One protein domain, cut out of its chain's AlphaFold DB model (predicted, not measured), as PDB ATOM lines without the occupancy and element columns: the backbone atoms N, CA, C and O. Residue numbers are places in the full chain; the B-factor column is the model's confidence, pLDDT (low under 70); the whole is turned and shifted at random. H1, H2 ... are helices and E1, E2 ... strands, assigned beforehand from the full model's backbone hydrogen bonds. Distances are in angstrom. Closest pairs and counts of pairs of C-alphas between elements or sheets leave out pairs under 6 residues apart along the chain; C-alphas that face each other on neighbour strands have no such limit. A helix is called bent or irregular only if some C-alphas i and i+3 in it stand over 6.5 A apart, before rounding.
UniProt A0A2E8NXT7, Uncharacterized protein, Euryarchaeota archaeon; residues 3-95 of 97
ATOM      1  N   SER A   3     166.367 170.345 159.915       84.19
ATOM      2  CA  SER A   3     167.346 169.524 160.629       84.19
ATOM      3  C   SER A   3     168.605 170.332 160.893       84.19
ATOM      4  O   SER A   3     168.950 171.209 160.103       84.19
ATOM      5  N   ILE A   4     169.287 170.027 161.992       89.81
ATOM      6  CA  ILE A   4     170.607 170.576 162.291       89.81
ATOM      7  C   ILE A   4     171.629 169.474 162.052       89.81
ATOM      8  O   ILE A   4     171.476 168.362 162.552       89.81
ATOM      9  N   ALA A   5     172.675 169.799 161.303       92.50
ATOM     10  CA  ALA A   5     173.801 168.909 161.060       92.50
ATOM     11  C   ALA A   5     175.113 169.681 161.191       92.50
ATOM     12  O   ALA A   5     175.144 170.900 161.020       92.50
ATOM     13  N   ILE A   6     176.203 168.973 161.474       95.50
ATOM     14  CA  ILE A   6     177.555 169.516 161.340       95.50
ATOM     15  C   ILE A   6     178.180 168.877 160.108       95.50
ATOM     16  O   ILE A   6     178.220 167.656 160.012       95.50
ATOM     17  N   ILE A   7     178.650 169.688 159.170       95.06
ATOM     18  CA  ILE A   7     179.264 169.246 157.911       95.06
ATOM     19  C   ILE A   7     180.563 170.013 157.678       95.06
ATOM     20  O   ILE A   7     180.784 171.058 158.287       95.06
ATOM     21  N   PHE A   8     181.411 169.554 156.761       96.44
ATOM     22  CA  PHE A   8     182.431 170.434 156.191       96.44
ATOM     23  C   PHE A   8     181.815 171.473 155.255       96.44
ATOM     24  O   PHE A   8     180.988 171.136 154.397       96.44
ATOM     25  N   LEU A   9     182.283 172.708 155.421       95.56
ATOM     26  CA  LEU A   9     182.074 173.861 154.552       95.56
ATOM     27  C   LEU A   9     183.431 174.261 153.984       95.56
ATOM     28  O   LEU A   9     184.354 174.476 154.767       95.56
ATOM     29  N   ALA A  10     183.558 174.382 152.667       96.62
ATOM     30  CA  ALA A  10     184.799 174.824 152.040       96.62
ATOM     31  C   ALA A  10     184.548 175.949 151.039       96.62
ATOM     32  O   ALA A  10     183.503 175.978 150.389       96.62
ATOM     33  N   THR A  11     185.525 176.832 150.883       95.81
ATOM     34  CA  THR A  11     185.540 177.865 149.848       95.81
ATOM     35  C   THR A  11     186.798 177.693 149.016       95.81
ATOM     36  O   THR A  11     187.909 177.678 149.550       95.81
ATOM     37  N   LEU A  12     186.610 177.550 147.708       96.19
ATOM     38  CA  LEU A  12     187.682 177.544 146.725       96.19
ATOM     39  C   LEU A  12     187.733 178.895 146.012       96.19
ATOM     40  O   LEU A  12     186.689 179.471 145.711       96.19
ATOM     41  N   ILE A  13     188.934 179.370 145.709       95.81
ATOM     42  CA  ILE A  13     189.186 180.590 144.931       95.81
ATOM     43  C   ILE A  13     189.872 180.222 143.615       95.81
ATOM     44  O   ILE A  13     190.671 179.285 143.565       95.81
ATOM     45  N   TYR A  14     189.573 180.947 142.540       94.12
ATOM     46  CA  TYR A  14     190.267 180.758 141.265       94.12
ATOM     47  C   TYR A  14     191.633 181.451 141.319       94.12
ATOM     48  O   TYR A  14     191.717 182.631 141.653       94.12
ATOM     49  N   THR A  15     192.718 180.756 140.962       90.38
ATOM     50  CA  THR A  15     194.073 181.336 141.070       90.38
ATOM     51  C   THR A  15     194.310 182.494 140.102       90.38
ATOM     52  O   THR A  15     195.120 183.375 140.370       90.38
ATOM     53  N   ASN A  16     193.618 182.495 138.962       90.81
ATOM     54  CA  ASN A  16     193.684 183.551 137.952       90.81
ATOM     55  C   ASN A  16     192.723 184.721 138.223       90.81
ATOM     56  O   ASN A  16     192.910 185.788 137.647       90.81
ATOM     57  N   ASP A  17     191.715 184.526 139.075       89.00
ATOM     58  CA  ASP A  17     190.765 185.560 139.487       89.00
ATOM     59  C   ASP A  17     190.277 185.294 140.923       89.00
ATOM     60  O   ASP A  17     189.209 184.705 141.126       89.00
ATOM     61  N   PRO A  18     191.037 185.740 141.942       84.06
ATOM     62  CA  PRO A  18     190.690 185.514 143.346       84.06
ATOM     63  C   PRO A  18     189.380 186.181 143.791       84.06
ATOM     64  O   PRO A  18     188.919 185.923 144.901       84.06
ATOM     65  N   SER A  19     188.773 187.042 142.962       89.19
ATOM     66  CA  SER A  19     187.452 187.615 143.246       89.19
ATOM     67  C   SER A  19     186.318 186.607 143.038       89.19
ATOM     68  O   SER A  19     185.233 186.763 143.605       89.19
ATOM     69  N   LYS A  20     186.572 185.547 142.261       93.06
ATOM     70  CA  LYS A  20     185.625 184.468 142.006       93.06
ATOM     71  C   LYS A  20     185.839 183.336 143.008       93.06
ATOM     72  O   LYS A  20     186.955 182.847 143.182       93.06
ATOM     73  N   THR A  21     184.750 182.881 143.628       94.06
ATOM     74  CA  THR A  21     184.778 181.814 144.634       94.06
ATOM     75  C   THR A  21     183.718 180.749 144.387       94.06
ATOM     76  O   THR A  21     182.677 181.010 143.787       94.06
ATOM     77  N   GLU A  22     183.985 179.538 144.868       94.50
ATOM     78  CA  GLU A  22     183.056 178.409 144.857       94.50
ATOM     79  C   GLU A  22     182.891 177.885 146.281       94.50
ATOM     80  O   GLU A  22     183.866 177.505 146.928       94.50
ATOM     81  N   ASN A  23     181.652 177.839 146.768       93.56
ATOM     82  CA  ASN A  23     181.341 177.298 148.088       93.56
ATOM     83  C   ASN A  23     180.873 175.846 147.973       93.56
ATOM     84  O   ASN A  23     179.970 175.528 147.197       93.56
ATOM     85  N   LEU A  24     181.470 174.971 148.777       93.31
ATOM     86  CA  LEU A  24     181.227 173.536 148.793       93.31
ATOM     87  C   LEU A  24     180.685 173.098 150.156       93.31
ATOM     88  O   LEU A  24     181.126 173.563 151.208       93.31
ATOM     89  N   TYR A  25     179.740 172.161 150.116       92.12
ATOM     90  CA  TYR A  25     179.025 171.643 151.280       92.12
ATOM     91  C   TYR A  25     179.038 170.116 151.243       92.12
ATOM     92  O   TYR A  25     178.567 169.504 150.282       92.12
ATOM     93  N   SER A  26     179.556 169.482 152.292       90.88
ATOM     94  CA  SER A  26     179.662 168.016 152.368       90.88
ATOM     95  C   SER A  26     178.373 167.359 152.879       90.88
ATOM     96  O   SER A  26     178.317 166.763 153.948       90.88
ATOM     97  N   TRP A  27     177.301 167.431 152.092       84.12
ATOM     98  CA  TRP A  27     175.973 166.930 152.484       84.12
ATOM     99  C   TRP A  27     175.921 165.462 152.924       84.12
ATOM    100  O   TRP A  27     175.095 165.090 153.761       84.12
ATOM    101  N   GLN A  28     176.788 164.632 152.344       86.62
ATOM    102  CA  GLN A  28     176.862 163.194 152.605       86.62
ATOM    103  C   GLN A  28     177.729 162.851 153.823       86.62
ATOM    104  O   GLN A  28     177.695 161.713 154.285       86.62
ATOM    105  N   LEU A  29     178.490 163.814 154.351       89.62
ATOM    106  CA  LEU A  29     179.382 163.617 155.486       89.62
ATOM    107  C   LEU A  29     178.945 164.515 156.642       89.62
ATOM    108  O   LEU A  29     179.316 165.683 156.736       89.62
ATOM    109  N   GLN A  30     178.127 163.938 157.517       93.44
ATOM    110  CA  GLN A  30     177.563 164.623 158.672       93.44
ATOM    111  C   GLN A  30     178.216 164.123 159.959       93.44
ATOM    112  O   GLN A  30     178.465 162.931 160.139       93.44
ATOM    113  N   PHE A  31     178.456 165.050 160.876       94.88
ATOM    114  CA  PHE A  31     179.069 164.811 162.170       94.88
ATOM    115  C   PHE A  31     178.089 165.129 163.293       94.88
ATOM    116  O   PHE A  31     177.279 166.051 163.209       94.88
ATOM    117  N   HIS A  32     178.214 164.381 164.387       91.44
ATOM    118  CA  HIS A  32     177.392 164.568 165.582       91.44
ATOM    119  C   HIS A  32     177.889 165.720 166.474       91.44
ATOM    120  O   HIS A  32     177.135 166.228 167.297       91.44
ATOM    121  N   SER A  33     179.156 166.130 166.339       95.25
ATOM    122  CA  SER A  33     179.756 167.227 167.106       95.25
ATOM    123  C   SER A  33     180.918 167.882 166.350       95.25
ATOM    124  O   SER A  33     181.497 167.283 165.436       95.25
ATOM    125  N   TYR A  34     181.297 169.100 166.758       96.56
ATOM    126  CA  TYR A  34     182.499 169.762 166.236       96.56
ATOM    127  C   TYR A  34     183.765 168.965 166.534       96.56
ATOM    128  O   TYR A  34     184.664 168.937 165.697       96.56
ATOM    129  N   ASP A  35     183.834 168.299 167.687       97.19
ATOM    130  CA  ASP A  35     184.997 167.496 168.061       97.19
ATOM    131  C   ASP A  35     185.165 166.305 167.126       97.19
ATOM    132  O   ASP A  35     186.258 166.094 166.617       97.19
ATOM    133  N   LYS A  36     184.079 165.601 166.778       97.50
ATOM    134  CA  LYS A  36     184.146 164.494 165.810       97.50
ATOM    135  C   LYS A  36     184.525 164.960 164.410       97.50
ATOM    136  O   LYS A  36     185.299 164.286 163.736       97.50
ATOM    137  N   CYS A  37     184.029 166.123 163.993       97.56
ATOM    138  CA  CYS A  37     184.447 166.736 162.736       97.56
ATOM    139  C   CYS A  37     185.938 167.126 162.758       97.56
ATOM    140  O   CYS A  37     186.665 166.845 161.809       97.56
ATOM    141  N   THR A  38     186.414 167.697 163.871       97.38
ATOM    142  CA  THR A  38     187.821 168.086 164.059       97.38
ATOM    143  C   THR A  38     188.733 166.855 164.078       97.38
ATOM    144  O   THR A  38     189.760 166.843 163.415       97.38
ATOM    145  N   GLU A  39     188.357 165.796 164.801       97.81
ATOM    146  CA  GLU A  39     189.079 164.519 164.827       97.81
ATOM    147  C   GLU A  39     189.184 163.910 163.424       97.81
ATOM    148  O   GLU A  39     190.258 163.460 163.025       97.81
ATOM    149  N   PHE A  40     188.084 163.919 162.663       97.44
ATOM    150  CA  PHE A  40     188.075 163.431 161.287       97.44
ATOM    151  C   PHE A  40     188.997 164.263 160.396       97.44
ATOM    152  O   PHE A  40     189.813 163.698 159.673       97.44
ATOM    153  N   TYR A  41     188.904 165.593 160.482       97.31
ATOM    154  CA  TYR A  41     189.782 166.494 159.743       97.31
ATOM    155  C   TYR A  41     191.251 166.239 160.077       97.31
ATOM    156  O   TYR A  41     192.032 165.973 159.176       97.31
ATOM    157  N   ASN A  42     191.619 166.219 161.358       97.12
ATOM    158  CA  ASN A  42     193.001 166.000 161.788       97.12
ATOM    159  C   ASN A  42     193.558 164.656 161.304       97.12
ATOM    160  O   ASN A  42     194.754 164.537 161.050       97.12
ATOM    161  N   LYS A  43     192.701 163.637 161.187       97.94
ATOM    162  CA  LYS A  43     193.097 162.312 160.711       97.94
ATOM    163  C   LYS A  43     193.268 162.241 159.191       97.94
ATOM    164  O   LYS A  43     194.131 161.501 158.739       97.94
ATOM    165  N   TYR A  44     192.445 162.965 158.434       97.31
ATOM    166  CA  TYR A  44     192.346 162.859 156.970       97.31
ATOM    167  C   TYR A  44     192.635 164.184 156.253       97.31
ATOM    168  O   TYR A  44     192.133 164.436 155.158       97.31
ATOM    169  N   GLN A  45     193.389 165.077 156.895       95.69
ATOM    170  CA  GLN A  45     193.577 166.449 156.429       95.69
ATOM    171  C   GLN A  45     194.130 166.481 155.004       95.69
ATOM    172  O   GLN A  45     193.600 167.196 154.157       95.69
ATOM    173  N   ALA A  46     195.182 165.708 154.729       96.31
ATOM    174  CA  ALA A  46     195.833 165.705 153.425       96.31
ATOM    175  C   ALA A  46     194.871 165.239 152.321       96.31
ATOM    176  O   ALA A  46     194.779 165.870 151.270       96.31
ATOM    177  N   GLU A  47     194.114 164.177 152.577       97.12
ATOM    178  CA  GLU A  47     193.140 163.616 151.647       97.12
ATOM    179  C   GLU A  47     191.975 164.576 151.397       97.12
ATOM    180  O   GLU A  47     191.551 164.736 150.254       97.12
ATOM    181  N   ILE A  48     191.484 165.254 152.440       96.00
ATOM    182  CA  ILE A  48     190.414 166.249 152.316       96.00
ATOM    183  C   ILE A  48     190.880 167.427 151.458       96.00
ATOM    184  O   ILE A  48     190.178 167.822 150.529       96.00
ATOM    185  N   LEU A  49     192.058 167.988 151.748       96.00
ATOM    186  CA  LEU A  49     192.574 169.141 151.008       96.00
ATOM    187  C   LEU A  49     192.878 168.771 149.549       96.00
ATOM    188  O   LEU A  49     192.469 169.491 148.641       96.00
ATOM    189  N   ASN A  50     193.504 167.620 149.299       96.12
ATOM    190  CA  ASN A  50     193.742 167.155 147.932       96.12
ATOM    191  C   ASN A  50     192.425 166.917 147.182       96.12
ATOM    192  O   ASN A  50     192.262 167.415 146.073       96.12
ATOM    193  N   GLY A  51     191.445 166.265 147.817       95.19
ATOM    194  CA  GLY A  51     190.135 166.026 147.213       95.19
ATOM    195  C   GLY A  51     189.377 167.311 146.866       95.19
ATOM    196  O   GLY A  51     188.680 167.360 145.855       95.19
ATOM    197  N   LEU A  52     189.529 168.378 147.657       95.31
ATOM    198  CA  LEU A  52     188.965 169.695 147.343       95.31
ATOM    199  C   LEU A  52     189.616 170.324 146.104       95.31
ATOM    200  O   LEU A  52     188.913 170.872 145.254       95.31
ATOM    201  N   LEU A  53     190.943 170.230 145.980       95.50
ATOM    202  CA  LEU A  53     191.673 170.735 144.814       95.50
ATOM    203  C   LEU A  53     191.342 169.934 143.550       95.50
ATOM    204  O   LEU A  53     191.125 170.523 142.489       95.50
ATOM    205  N   ASP A  54     191.256 168.612 143.671       95.81
ATOM    206  CA  ASP A  54     190.883 167.726 142.569       95.81
ATOM    207  C   ASP A  54     189.440 167.990 142.124       95.81
ATOM    208  O   ASP A  54     189.196 168.179 140.933       95.81
ATOM    209  N   HIS A  55     188.502 168.168 143.063       94.00
ATOM    210  CA  HIS A  55     187.140 168.606 142.744       94.00
ATOM    211  C   HIS A  55     187.122 169.940 141.987       94.00
ATOM    212  O   HIS A  55     186.377 170.094 141.018       94.00
ATOM    213  N   GLY A  56     187.952 170.896 142.418       92.38
ATOM    214  CA  GLY A  56     188.149 172.179 141.748       92.38
ATOM    215  C   GLY A  56     188.511 172.009 140.269       92.38
ATOM    216  O   GLY A  56     187.857 172.561 139.379       92.38
ATOM    217  N   ARG A  57     189.519 171.172 140.009       93.19
ATOM    218  CA  ARG A  57     190.012 170.869 138.659       93.19
ATOM    219  C   ARG A  57     188.976 170.140 137.815       93.19
ATOM    220  O   ARG A  57     188.742 170.538 136.681       93.19
ATOM    221  N   GLU A  58     188.347 169.102 138.352       94.81
ATOM    222  CA  GLU A  58     187.433 168.244 137.595       94.81
ATOM    223  C   GLU A  58     186.106 168.934 137.272       94.81
ATOM    224  O   GLU A  58     185.613 168.845 136.149       94.81
ATOM    225  N   LYS A  59     185.517 169.638 138.244       94.94
ATOM    226  CA  LYS A  59     184.189 170.242 138.082       94.94
ATOM    227  C   LYS A  59     184.232 171.582 137.361       94.94
ATOM    228  O   LYS A  59     183.337 171.872 136.570       94.94
ATOM    229  N   TYR A  60     185.233 172.408 137.663       91.69
ATOM    230  CA  TYR A  60     185.309 173.779 137.156       91.69
ATOM    231  C   TYR A  60     186.335 173.949 136.035       91.69
ATOM    232  O   TYR A  60     186.415 175.032 135.458       91.69
ATOM    233  N   ASN A  61     187.095 172.895 135.706       91.06
ATOM    234  CA  ASN A  61     188.176 172.928 134.717       91.06
ATOM    235  C   ASN A  61     189.154 174.090 134.968       91.06
ATOM    236  O   ASN A  61     189.569 174.795 134.046       91.06
ATOM    237  N   ALA A  62     189.469 174.331 136.243       89.56
ATOM    238  CA  ALA A  62     190.259 175.469 136.688       89.56
ATOM    239  C   ALA A  62     191.287 175.066 137.748       89.56
ATOM    240  O   ALA A  62     191.071 174.153 138.545       89.56
ATOM    241  N   VAL A  63     192.408 175.790 137.774       90.00
ATOM    242  CA  VAL A  63     193.342 175.735 138.899       90.00
ATOM    243  C   VAL A  63     192.765 176.610 140.006       90.00
ATOM    244  O   VAL A  63     192.521 177.802 139.817       90.00
ATOM    245  N   MET A  64     192.491 175.984 141.143       93.75
ATOM    246  CA  MET A  64     191.885 176.629 142.298       93.75
ATOM    247  C   MET A  64     192.772 176.441 143.520       93.75
ATOM    248  O   MET A  64     193.543 175.485 143.599       93.75
ATOM    249  N   GLU A  65     192.623 177.338 144.480       94.25
ATOM    250  CA  GLU A  65     193.190 177.209 145.816       94.25
ATOM    251  C   GLU A  65     192.069 177.078 146.839       94.25
ATOM    252  O   GLU A  65     190.946 177.541 146.626       94.25
ATOM    253  N   ILE A  66     192.381 176.454 147.970       96.31
ATOM    254  CA  ILE A  66     191.485 176.433 149.122       96.31
ATOM    255  C   ILE A  66     191.699 177.744 149.869       96.31
ATOM    256  O   ILE A  66     192.810 178.027 150.320       96.31
ATOM    257  N   ASP A  67     190.640 178.532 150.005       96.25
ATOM    258  CA  ASP A  67     190.645 179.760 150.799       96.25
ATOM    259  C   ASP A  67     190.248 179.471 152.249       96.25
ATOM    260  O   ASP A  67     190.866 179.950 153.200       96.25
ATOM    261  N   TYR A  68     189.242 178.613 152.419       96.50
ATOM    262  CA  TYR A  68     188.642 178.336 153.715       96.50
ATOM    263  C   TYR A  68     188.108 176.907 153.793       96.50
ATOM    264  O   TYR A  68     187.540 176.393 152.831       96.50
ATOM    265  N   LEU A  69     188.246 176.280 154.958       97.12
ATOM    266  CA  LEU A  69     187.585 175.030 155.316       97.12
ATOM    267  C   LEU A  69     187.206 175.074 156.795       97.12
ATOM    268  O   LEU A  69     188.021 175.402 157.659       97.12
ATOM    269  N   ALA A  70     185.976 174.685 157.100       97.62
ATOM    270  CA  ALA A  70     185.468 174.641 158.457       97.62
ATOM    271  C   ALA A  70     184.559 173.446 158.694       97.62
ATOM    272  O   ALA A  70     183.857 172.979 157.801       97.62
ATOM    273  N   CYS A  71     184.509 173.021 159.950       97.44
ATOM    274  CA  CYS A  71     183.373 172.285 160.473       97.44
ATOM    275  C   CYS A  71     182.249 173.292 160.724       97.44
ATOM    276  O   CYS A  71     182.385 174.147 161.595       97.44
ATOM    277  N   GLY A  72     181.158 173.227 159.971       96.19
ATOM    278  CA  GLY A  72     180.029 174.148 160.063       96.19
ATOM    279  C   GLY A  72     178.773 173.470 160.585       96.19
ATOM    280  O   GLY A  72     178.354 172.447 160.051       96.19
ATOM    281  N   MET A  73     178.148 174.059 161.599       95.75
ATOM    282  CA  MET A  73     176.792 173.719 162.007       95.75
ATOM    283  C   MET A  73     175.801 174.442 161.100       95.75
ATOM    284  O   MET A  73     175.817 175.671 160.981       95.75
ATOM    285  N   VAL A  74     174.925 173.669 160.474       92.50
ATOM    286  CA  VAL A  74     173.981 174.147 159.474       92.50
ATOM    287  C   VAL A  74     172.549 173.779 159.824       92.50
ATOM    288  O   VAL A  74     172.272 172.669 160.270       92.50
ATOM    289  N   GLU A  75     171.631 174.709 159.572       91.31
ATOM    290  CA  GLU A  75     170.203 174.427 159.481       91.31
ATOM    291  C   GLU A  75     169.878 174.044 158.029       91.31
ATOM    292  O   GLU A  75     170.059 174.835 157.097       91.31
ATOM    293  N   MET A  76     169.408 172.812 157.847       82.19
ATOM    294  CA  MET A  76     169.001 172.253 156.564       82.19
ATOM    295  C   MET A  76     167.484 172.298 156.432       82.19
ATOM    296  O   MET A  76     166.765 171.731 157.260       82.19
ATOM    297  N   ASP A  77     166.998 172.925 155.366       81.25
ATOM    298  CA  ASP A  77     165.595 172.855 154.975       81.25
ATOM    299  C   ASP A  77     165.454 171.952 153.749       81.25
ATOM    300  O   ASP A  77     165.608 172.396 152.622       81.25
ATOM    301  N   PHE A  78     165.138 170.674 153.960       68.44
ATOM    302  CA  PHE A  78     165.005 169.698 152.869       68.44
ATOM    303  C   PHE A  78     163.832 169.971 151.912       68.44
ATOM    304  O   PHE A  78     163.685 169.270 150.915       68.44
ATOM    305  N   GLN A  79     162.964 170.943 152.210       70.69
ATOM    306  CA  GLN A  79     161.842 171.312 151.338       70.69
ATOM    307  C   GLN A  79     162.198 172.422 150.352       70.69
ATOM    308  O   GLN A  79     161.490 172.628 149.367       70.69
ATOM    309  N   LYS A  80     163.290 173.139 150.605       63.41
ATOM    310  CA  LYS A  80     163.817 174.163 149.716       63.41
ATOM    311  C   LYS A  80     165.160 173.635 149.247       63.41
ATOM    312  O   LYS A  80     166.042 173.436 150.067       63.41
ATOM    313  N   ASN A  81     165.330 173.390 147.950       61.38
ATOM    314  CA  ASN A  81     166.625 173.043 147.342       61.38
ATOM    315  C   ASN A  81     167.610 174.234 147.432       61.38
ATOM    316  O   ASN A  81     168.094 174.739 146.425       61.38
ATOM    317  N   SER A  82     167.835 174.747 148.635       72.12
ATOM    318  CA  SER A  82     168.614 175.928 148.956       72.12
ATOM    319  C   SER A  82     169.853 175.531 149.737       72.12
ATOM    320  O   SER A  82     169.853 174.542 150.473       72.12
ATOM    321  N   ASN A  83     170.892 176.352 149.611       78.25
ATOM    322  CA  ASN A  83     172.100 176.231 150.416       78.25
ATOM    323  C   ASN A  83     171.756 176.225 151.915       78.25
ATOM    324  O   ASN A  83     170.788 176.878 152.328       78.25
ATOM    325  N   PRO A  84     172.534 175.501 152.733       82.56
ATOM    326  CA  PRO A  84     172.266 175.426 154.153       82.56
ATOM    327  C   PRO A  84     172.446 176.805 154.778       82.56
ATOM    328  O   PRO A  84     173.353 177.557 154.408       82.56
ATOM    329  N   LYS A  85     171.643 177.114 155.795       89.50
ATOM    330  CA  LYS A  85     171.919 178.280 156.628       89.50
ATOM    331  C   LYS A  85     172.995 177.901 157.639       89.50
ATOM    332  O   LYS A  85     172.742 177.098 158.533       89.50
ATOM    333  N   VAL A  86     174.179 178.491 157.520       91.75
ATOM    334  CA  VAL A  86     175.248 178.325 158.514       91.75
ATOM    335  C   VAL A  86     174.852 179.076 159.784       91.75
ATOM    336  O   VAL A  86     174.552 180.268 159.736       91.75
ATOM    337  N   ILE A  87     174.808 178.369 160.911       94.00
ATOM    338  CA  ILE A  87     174.440 178.922 162.226       94.00
ATOM    339  C   ILE A  87     175.602 178.892 163.225       94.00
ATOM    340  O   ILE A  87     175.534 179.542 164.264       94.00
ATOM    341  N   GLY A  88     176.685 178.188 162.899       94.81
ATOM    342  CA  GLY A  88     177.950 178.223 163.624       94.81
ATOM    343  C   GLY A  88     179.050 177.544 162.817       94.81
ATOM    344  O   GLY A  88     178.759 176.757 161.918       94.81
ATOM    345  N   GLN A  89     180.312 177.841 163.122       96.56
ATOM    346  CA  GLN A  89     181.441 177.193 162.461       96.56
ATOM    347  C   GLN A  89     182.700 177.186 163.328       96.56
ATOM    348  O   GLN A  89     182.907 178.076 164.153       96.56
ATOM    349  N   LYS A  90     183.548 176.184 163.098       96.94
ATOM    350  CA  LYS A  90     184.896 176.050 163.643       96.94
ATOM    351  C   LYS A  90     185.866 175.907 162.473       96.94
ATOM    352  O   LYS A  90     185.791 174.932 161.725       96.94
ATOM    353  N   GLU A  91     186.739 176.894 162.314       97.19
ATOM    354  CA  GLU A  91     187.747 176.943 161.253       97.19
ATOM    355  C   GLU A  91     188.751 175.793 161.399       97.19
ATOM    356  O   GLU A  91     189.287 175.570 162.485       97.19
ATOM    357  N   MET A  92     188.964 175.054 160.309       96.25
ATOM    358  CA  MET A  92     189.925 173.947 160.211       96.25
ATOM    359  C   MET A  92     191.145 174.344 159.378       96.25
ATOM    360  O   MET A  92     192.265 173.921 159.658       96.25
ATOM    361  N   TYR A  93     190.921 175.163 158.354       96.06
ATOM    362  CA  TYR A  93     191.960 175.744 157.525       96.06
ATOM    363  C   TYR A  93     191.494 177.096 156.998       96.06
ATOM    364  O   TYR A  93     190.335 177.269 156.613       96.06
ATOM    365  N   LYS A  94     192.429 178.035 156.935       94.62
ATOM    366  CA  LYS A  94     192.249 179.315 156.274       94.62
ATOM    367  C   LYS A  94     193.553 179.710 155.616       94.62
ATOM    368  O   LYS A  94     194.616 179.616 156.232       94.62
ATOM    369  N   ARG A  95     193.467 180.155 154.367       90.00
ATOM    370  CA  ARG A  95     194.617 180.685 153.651       90.00
ATOM    371  C   ARG A  95     195.097 181.946 154.370       90.00
ATOM    372  O   ARG A  95     194.325 182.878 154.599       90.00
TER     373      ARG A  95
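What this domain is: This is residues 3 to 95 of the 97 residues of an uncharacterized protein of Euryarchaeota archaeon (UniProt A0A2E8NXT7). A strongly twisted sheet of four antiparallel strands has one long helix, H1, folded over one face, its two arms H1a and H1b making a corner; the other face is bare. The printed part has 93 residues, with four named strands and one named helix in the order E1, E2, H1, E3, E4, and the sheet runs E2, E1, E3, E4. The class is mixed, helices and strands; the whole is compact, with a radius of gyration of the C-alphas of 13.3 A, and spans 37 by 33 by 20 A.

How they stand to each other: In the sheet, E1, residues 3 to 14, and E3, residues 64 to 77, are inner strands, antiparallel at 158 degrees, with N 7 and O 72 at 2.9 A. E2, residues 17 to 31, is an edge strand and forms a hairpin with E1, N 22 and O 12 being 2.8 A apart. E4, residues 85 to 94, is the other edge strand and forms a hairpin with E3, with N 71 and O 90 at 2.9 A. E2 and E4 are apart. H1, residues 34 to 60, was assigned as one helix by its hydrogen bonds but is bent: C-alphas 43 and 46 are 8.5 A apart. Its arms, H1a, residues 34 to 43, and H1b, residues 46 to 60, stand about perpendicular at 89 degrees. With the sheet they make two layers, helices on one face of a sheet. H1a is on the sheet at a height of 7.8 A, slantwise to the strands at 36 degrees to E1 on the local plane; its closest C-alphas to E3 are Cys 37 and Cys 71, 6.1 A. H1b is on it at 9.0 A, across the strands at 67 degrees to E1 on the local plane; its closest C-alphas to E3 are Gly 56 and Met 64, 5.8 A. E2, H1 and E3 form a split strand-helix-strand unit, two strands running the same way with E1 between them, and its crossover is right-handed. In both arms every O i to N i+4 pair is within hydrogen-bond range.

Where its parts are: E1 begins at C-alpha 3 (167.346, 169.524, 160.629) and is 32.0 A long; E2 is 32.9 A, E3 29.4 A and E4 20.4 A, ending at C-alpha 94 (192.249, 179.315, 156.274). H1a is 14.1 A and H1b 21.0 A long. The strands bend: E1 by 64 degrees at residue 6, E2 by 78 at 28, E3 by 82 at 73 and E4 by 80 at 88.

The domain as a whole: The C-alphas farthest apart are those of Ser 3 and Asn 16, 37.5 A. The printed part has no cut and no long link; the link from E3 to E4, 7 residues, is short, the others tight. Mean pLDDT of the printed part is 92.1, and residues 78, 80 and 81 are under 70.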